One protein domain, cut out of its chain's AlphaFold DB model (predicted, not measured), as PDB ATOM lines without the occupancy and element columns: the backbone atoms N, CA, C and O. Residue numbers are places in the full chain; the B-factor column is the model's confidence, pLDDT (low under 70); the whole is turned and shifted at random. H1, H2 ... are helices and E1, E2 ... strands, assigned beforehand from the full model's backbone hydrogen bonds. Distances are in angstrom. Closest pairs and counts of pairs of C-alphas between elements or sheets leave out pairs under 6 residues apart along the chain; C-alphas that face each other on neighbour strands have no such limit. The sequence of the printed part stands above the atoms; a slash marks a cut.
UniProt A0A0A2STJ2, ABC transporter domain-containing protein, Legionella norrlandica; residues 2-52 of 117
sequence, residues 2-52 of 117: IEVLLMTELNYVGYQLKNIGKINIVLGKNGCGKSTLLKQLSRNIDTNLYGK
ATOM      1  N   ILE A   2     140.378 147.611  60.537       34.97
ATOM      2  CA  ILE A   2     141.351 148.667  60.846       34.97
ATOM      3  C   ILE A   2     140.710 149.503  61.947       34.97
ATOM      4  O   ILE A   2     139.682 150.136  61.705       34.97
ATOM      5  N   GLU A   3     141.267 149.443  63.156       36.12
ATOM      6  CA  GLU A   3     140.965 150.416  64.201       36.12
ATOM      7  C   GLU A   3     141.241 151.805  63.629       36.12
ATOM      8  O   GLU A   3     142.384 152.194  63.390       36.12
ATOM      9  N   VAL A   4     140.172 152.549  63.361       48.34
ATOM     10  CA  VAL A   4     140.270 153.986  63.150       48.34
ATOM     11  C   VAL A   4     140.646 154.546  64.510       48.34
ATOM     12  O   VAL A   4     139.785 154.696  65.375       48.34
ATOM     13  N   LEU A   5     141.942 154.781  64.713       46.62
ATOM     14  CA  LEU A   5     142.455 155.523  65.851       46.62
ATOM     15  C   LEU A   5     141.691 156.853  65.881       46.62
ATOM     16  O   LEU A   5     141.942 157.745  65.069       46.62
ATOM     17  N   LEU A   6     140.692 156.960  66.758       53.19
ATOM     18  CA  LEU A   6     140.021 158.220  67.048       53.19
ATOM     19  C   LEU A   6     141.085 159.102  67.692       53.19
ATOM     20  O   LEU A   6     141.319 159.028  68.895       53.19
ATOM     21  N   MET A   7     141.792 159.881  66.872       59.09
ATOM     22  CA  MET A   7     142.711 160.893  67.365       59.09
ATOM     23  C   MET A   7     141.882 161.912  68.136       59.09
ATOM     24  O   MET A   7     141.131 162.699  67.563       59.09
ATOM     25  N   THR A   8     141.989 161.852  69.457       64.50
ATOM     26  CA  THR A   8     141.273 162.737  70.369       64.50
ATOM     27  C   THR A   8     141.964 164.085  70.508       64.50
ATOM     28  O   THR A   8     141.351 165.007  71.033       64.50
ATOM     29  N   GLU A   9     143.204 164.242  70.036       74.75
ATOM     30  CA  GLU A   9     143.979 165.463  70.241       74.75
ATOM     31  C   GLU A   9     144.691 165.958  68.980       74.75
ATOM     32  O   GLU A   9     145.245 165.176  68.207       74.75
ATOM     33  N   LEU A  10     144.713 167.281  68.812       79.25
ATOM     34  CA  LEU A  10     145.455 167.981  67.770       79.25
ATOM     35  C   LEU A  10     146.240 169.133  68.402       79.25
ATOM     36  O   LEU A  10     145.668 170.056  68.987       79.25
ATOM     37  N   ASN A  11     147.561 169.073  68.255       78.94
ATOM     38  CA  ASN A  11     148.489 170.083  68.747       78.94
ATOM     39  C   ASN A  11     148.946 170.992  67.604       78.94
ATOM     40  O   ASN A  11     149.474 170.518  66.599       78.94
ATOM     41  N   TYR A  12     148.770 172.303  67.764       75.25
ATOM     42  CA  TYR A  12     149.213 173.299  66.794       75.25
ATOM     43  C   TYR A  12     149.652 174.586  67.498       75.25
ATOM     44  O   TYR A  12     148.825 175.245  68.112       75.25
ATOM     45  N   VAL A  13     150.935 174.958  67.381       68.88
ATOM     46  CA  VAL A  13     151.538 176.256  67.773       68.88
ATOM     47  C   VAL A  13     150.831 176.944  68.958       68.88
ATOM     48  O   VAL A  13     150.151 177.957  68.803       68.88
ATOM     49  N   GLY A  14     150.967 176.365  70.154       78.19
ATOM     50  CA  GLY A  14     150.407 176.913  71.400       78.19
ATOM     51  C   GLY A  14     148.923 176.611  71.652       78.19
ATOM     52  O   GLY A  14     148.414 176.937  72.721       78.19
ATOM     53  N   TYR A  15     148.238 175.956  70.715       82.00
ATOM     54  CA  TYR A  15     146.880 175.446  70.867       82.00
ATOM     55  C   TYR A  15     146.885 173.922  70.975       82.00
ATOM     56  O   TYR A  15     147.547 173.226  70.203       82.00
ATOM     57  N   GLN A  16     146.083 173.409  71.903       86.94
ATOM     58  CA  GLN A  16     145.783 171.989  72.029       86.94
ATOM     59  C   GLN A  16     144.267 171.815  71.929       86.94
ATOM     60  O   GLN A  16     143.521 172.245  72.811       86.94
ATOM     61  N   LEU A  17     143.809 171.217  70.831       87.25
ATOM     62  CA  LEU A  17     142.412 170.839  70.645       87.25
ATOM     63  C   LEU A  17     142.245 169.413  71.164       87.25
ATOM     64  O   LEU A  17     142.785 168.486  70.569       87.25
ATOM     65  N   LYS A  18     141.532 169.246  72.279       87.50
ATOM     66  CA  LYS A  18     141.282 167.944  72.918       87.50
ATOM     67  C   LYS A  18     139.867 167.452  72.647       87.50
ATOM     68  O   LYS A  18     138.973 168.254  72.390       87.50
ATOM     69  N   ASN A  19     139.672 166.145  72.791       85.69
ATOM     70  CA  ASN A  19     138.417 165.430  72.576       85.69
ATOM     71  C   ASN A  19     137.745 165.777  71.239       85.69
ATOM     72  O   ASN A  19     136.542 166.030  71.188       85.69
ATOM     73  N   ILE A  20     138.531 165.803  70.158       87.00
ATOM     74  CA  ILE A  20     138.011 166.082  68.817       87.00
ATOM     75  C   ILE A  20     137.021 164.987  68.415       87.00
ATOM     76  O   ILE A  20     137.357 163.807  68.331       87.00
ATOM     77  N   GLY A  21     135.781 165.396  68.162       85.88
ATOM     78  CA  GLY A  21     134.722 164.534  67.654       85.88
ATOM     79  C   GLY A  21     134.576 164.621  66.136       85.88
ATOM     80  O   GLY A  21     135.317 165.320  65.447       85.88
ATOM     81  N   LYS A  22     133.543 163.960  65.601       86.69
ATOM     82  CA  LYS A  22     133.158 164.092  64.181       86.69
ATOM     83  C   LYS A  22     132.717 165.517  63.828       86.69
ATOM     84  O   LYS A  22     132.944 165.977  62.715       86.69
ATOM     85  N   ILE A  23     132.071 166.199  64.774       88.75
ATOM     86  CA  ILE A  23     131.599 167.578  64.646       88.75
ATOM     87  C   ILE A  23     132.143 168.350  65.843       88.75
ATOM     88  O   ILE A  23     131.912 167.959  66.984       88.75
ATOM     89  N   ASN A  24     132.855 169.442  65.576       89.94
ATOM     90  CA  ASN A  24     133.464 170.285  66.599       89.94
ATOM     91  C   ASN A  24     132.967 171.716  66.430       89.94
ATOM     92  O   ASN A  24     132.907 172.227  65.310       89.94
ATOM     93  N   ILE A  25     132.624 172.363  67.541       91.31
ATOM     94  CA  ILE A  25     132.089 173.724  67.550       91.31
ATOM     95  C   ILE A  25     133.076 174.626  68.284       91.31
ATOM     96  O   ILE A  25     133.400 174.385  69.443       91.31
ATOM     97  N   VAL A  26     133.540 175.683  67.616       90.56
ATOM     98  CA  VAL A  26     134.445 176.680  68.202       90.56
ATOM     99  C   VAL A  26     133.663 177.958  68.491       90.56
ATOM    100  O   VAL A  26     133.193 178.631  67.572       90.56
ATOM    101  N   LEU A  27     133.543 178.314  69.772       92.75
ATOM    102  CA  LEU A  27     132.797 179.484  70.246       92.75
ATOM    103  C   LEU A  27     133.724 180.526  70.883       92.75
ATOM    104  O   LEU A  27     134.833 180.225  71.311       92.75
ATOM    105  N   GLY A  28     133.270 181.778  70.926       93.81
ATOM    106  CA  GLY A  28     134.021 182.893  71.508       93.81
ATOM    107  C   GLY A  28     133.570 184.243  70.958       93.81
ATOM    108  O   GLY A  28     132.901 184.306  69.921       93.81
ATOM    109  N   LYS A  29     133.954 185.336  71.627       94.81
ATOM    110  CA  LYS A  29     133.601 186.708  71.219       94.81
ATOM    111  C   LYS A  29     134.039 187.020  69.780       94.81
ATOM    112  O   LYS A  29     134.970 186.420  69.235       94.81
ATOM    113  N   ASN A  30     133.369 187.964  69.128       89.56
ATOM    114  CA  ASN A  30     133.822 188.454  67.825       89.56
ATOM    115  C   ASN A  30     135.237 189.032  67.944       89.56
ATOM    116  O   ASN A  30     135.577 189.637  68.954       89.56
ATOM    117  N   GLY A  31     136.081 188.773  66.945       87.19
ATOM    118  CA  GLY A  31     137.483 189.200  66.967       87.19
ATOM    119  C   GLY A  31     138.424 188.373  67.855       87.19
ATOM    120  O   GLY A  31     139.625 188.585  67.779       87.19
ATOM    121  N   CYS A  32     137.954 187.374  68.615       91.31
ATOM    122  CA  CYS A  32     138.820 186.582  69.508       91.31
ATOM    123  C   CYS A  32     139.744 185.565  68.800       91.31
ATOM    124  O   CYS A  32     140.269 184.662  69.441       91.31
ATOM    125  N   GLY A  33     139.892 185.645  67.474       89.62
ATOM    126  CA  GLY A  33     140.827 184.797  66.723       89.62
ATOM    127  C   GLY A  33     140.302 183.438  66.241       89.62
ATOM    128  O   GLY A  33     141.072 182.704  65.638       89.62
ATOM    129  N   LYS A  34     139.011 183.100  66.401       91.12
ATOM    130  CA  LYS A  34     138.445 181.799  65.946       91.12
ATOM    131  C   LYS A  34     138.779 181.463  64.489       91.12
ATOM    132  O   LYS A  34     139.287 180.390  64.186       91.12
ATOM    133  N   SER A  35     138.500 182.394  63.575       87.94
ATOM    134  CA  SER A  35     138.791 182.200  62.152       87.94
ATOM    135  C   SER A  35     140.294 182.124  61.894       87.94
ATOM    136  O   SER A  35     140.710 181.357  61.039       87.94
ATOM    137  N   THR A  36     141.102 182.887  62.635       89.31
ATOM    138  CA  THR A  36     142.567 182.842  62.546       89.31
ATOM    139  C   THR A  36     143.093 181.464  62.934       89.31
ATOM    140  O   THR A  36     143.826 180.874  62.148       89.31
ATOM    141  N   LEU A  37     142.635 180.912  64.064       89.62
ATOM    142  CA  LEU A  37     142.962 179.560  64.520       89.62
ATOM    143  C   LEU A  37     142.636 178.516  63.446       89.62
ATOM    144  O   LEU A  37     143.507 177.743  63.065       89.62
ATOM    145  N   LEU A  38     141.413 178.522  62.905       89.44
ATOM    146  CA  LEU A  38     140.997 177.536  61.899       89.44
ATOM    147  C   LEU A  38     141.793 177.640  60.586       89.44
ATOM    148  O   LEU A  38     142.115 176.615  59.991       89.44
ATOM    149  N   LYS A  39     142.137 178.857  60.139       87.44
ATOM    150  CA  LYS A  39     142.973 179.072  58.940       87.44
ATOM    151  C   LYS A  39     144.411 178.616  59.153       87.44
ATOM    152  O   LYS A  39     145.033 178.064  58.254       87.44
ATOM    153  N   GLN A  40     144.956 178.900  60.328       87.50
ATOM    154  CA  GLN A  40     146.301 178.479  60.694       87.50
ATOM    155  C   GLN A  40     146.385 176.958  60.807       87.50
ATOM    156  O   GLN A  40     147.310 176.363  60.262       87.50
ATOM    157  N   LEU A  41     145.381 176.338  61.425       87.75
ATOM    158  CA  LEU A  41     145.245 174.893  61.499       87.75
ATOM    159  C   LEU A  41     145.235 174.275  60.099       87.75
ATOM    160  O   LEU A  41     146.065 173.427  59.805       87.75
ATOM    161  N   SER A  42     144.366 174.747  59.200       87.31
ATOM    162  CA  SER A  42     144.234 174.159  57.860       87.31
ATOM    163  C   SER A  42     145.469 174.318  56.970       87.31
ATOM    164  O   SER A  42     145.613 173.565  56.015       87.31
ATOM    165  N   ARG A  43     146.337 175.301  57.243       85.00
ATOM    166  CA  ARG A  43     147.574 175.538  56.478       85.00
ATOM    167  C   ARG A  43     148.757 174.697  56.943       85.00
ATOM    168  O   ARG A  43     149.633 174.422  56.138       85.00
ATOM    169  N   ASN A  44     148.806 174.362  58.229       82.56
ATOM    170  CA  ASN A  44     150.009 173.808  58.862       82.56
ATOM    171  C   ASN A  44     149.828 172.384  59.390       82.56
ATOM    172  O   ASN A  44     150.761 171.787  59.916       82.56
ATOM    173  N   ILE A  45     148.615 171.861  59.310       83.94
ATOM    174  CA  ILE A  45     148.308 170.484  59.651       83.94
ATOM    175  C   ILE A  45     148.931 169.518  58.639       83.94
ATOM    176  O   ILE A  45     148.895 169.747  57.430       83.94
ATOM    177  N   ASP A  46     149.496 168.426  59.146       82.56
ATOM    178  CA  ASP A  46     150.126 167.402  58.319       82.56
ATOM    179  C   ASP A  46     149.067 166.566  57.584       82.56
ATOM    180  O   ASP A  46     148.401 165.707  58.165       82.56
ATOM    181  N   THR A  47     148.908 166.789  56.283       82.44
ATOM    182  CA  THR A  47     147.924 166.060  55.475       82.44
ATOM    183  C   THR A  47     148.247 164.575  55.315       82.44
ATOM    184  O   THR A  47     147.349 163.803  54.982       82.44
ATOM    185  N   ASN A  48     149.492 164.148  55.554       82.44
ATOM    186  CA  ASN A  48     149.842 162.725  55.534       82.44
ATOM    187  C   ASN A  48     149.301 162.007  56.772       82.44
ATOM    188  O   ASN A  48     148.913 160.844  56.687       82.44
ATOM    189  N   LEU A  49     149.236 162.714  57.903       79.94
ATOM    190  CA  LEU A  49     148.722 162.185  59.163       79.94
ATOM    191  C   LEU A  49     147.200 162.355  59.286       79.94
ATOM    192  O   LEU A  49     146.510 161.450  59.749       79.94
ATOM    193  N   TYR A  50     146.673 163.503  58.855       76.88
ATOM    194  CA  TYR A  50     145.276 163.899  59.081       76.88
ATOM    195  C   TYR A  50     144.394 163.847  57.820       76.88
ATOM    196  O   TYR A  50     143.192 164.106  57.889       76.88
ATOM    197  N   GLY A  51     144.963 163.504  56.662       83.06
ATOM    198  CA  GLY A  51     144.246 163.388  55.395       83.06
ATOM    199  C   GLY A  51     143.986 164.726  54.692       83.06
ATOM    200  O   GLY A  51     144.699 165.715  54.859       83.06
ATOM    201  N   LYS A  52     142.954 164.747  53.837       85.06
ATOM    202  CA  LYS A  52     142.601 165.925  53.027       85.06
ATOM    203  C   LYS A  52     141.817 166.938  53.845       85.06
ATOM    204  O   LYS A  52     140.817 166.602  54.473       85.06
TER     205      LYS A  52
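AT A GLANCE: This is residues 2 to 52 of the 117 residues of the protein "ABC transporter domain-containing protein" of Legionella norrlandica (UniProt A0A0A2STJ2). A small two-stranded hairpin, E1 and E2, has one helix, H1, beside it, near enough for only a loose meeting, and a long loop swings out from the hairpin before returning as that helix. The loop's residues 27 to 33 stick out at one end of a rod-like outline, and the unnamed residues 2 to 8 lie toward the other; a short helix, H2, follows H1. The printed part has 51 residues, with the order E1, E2, H1, H2 and a sheet E1 - E2, antiparallel; the class is mixed, helices and strands, with 23 residues, under half, in named elements. It is only just loose, close to compact, with a radius of gyration of the C-alphas of 12.2 A and spans of 41 by 19 by 19 A.

HOW THE PARTS SIT: Start at E1, residues 9 to 12, and E2, residues 15 to 18, an antiparallel hairpin with 171 degrees between directions. Look for N 10 and O 17, 2.9 A apart, and N 15 and O 12, 2.8 A apart, both within hydrogen-bond range. Next find H1, residues 34 to 44: its closest C-alphas to E1 are those of Leu 41 and Tyr 12, 6.8 A apart. H2, residues 47 to 50, is apart from E1, E2 and H1. In H1 every O i to N i+4 pair is within hydrogen-bond range; H2 is too short for such a pair, and its one O i to N i+3 pair is not within range.

IN THESE COORDINATES: Find C-alpha 9 at (143.979, 165.463, 70.241), where E1 begins its 10.0 A; E2 covers 9.6 A. H1 runs 15.7 A from C-alpha 34 at (138.445, 181.799, 65.946), and H2, 5.0 A long, ends at C-alpha 50, (145.276, 163.899, 59.081).

THE WHOLE: The farthest C-alphas, those of Ile 2 and Gly 31, are 41.2 A apart. The printed part has no cut; the link E2 to H1 is long, with 15 residues, and the other two are tight. Mean pLDDT of the printed part is 80.5, with residues 2 to 8 and residue 13 under 70.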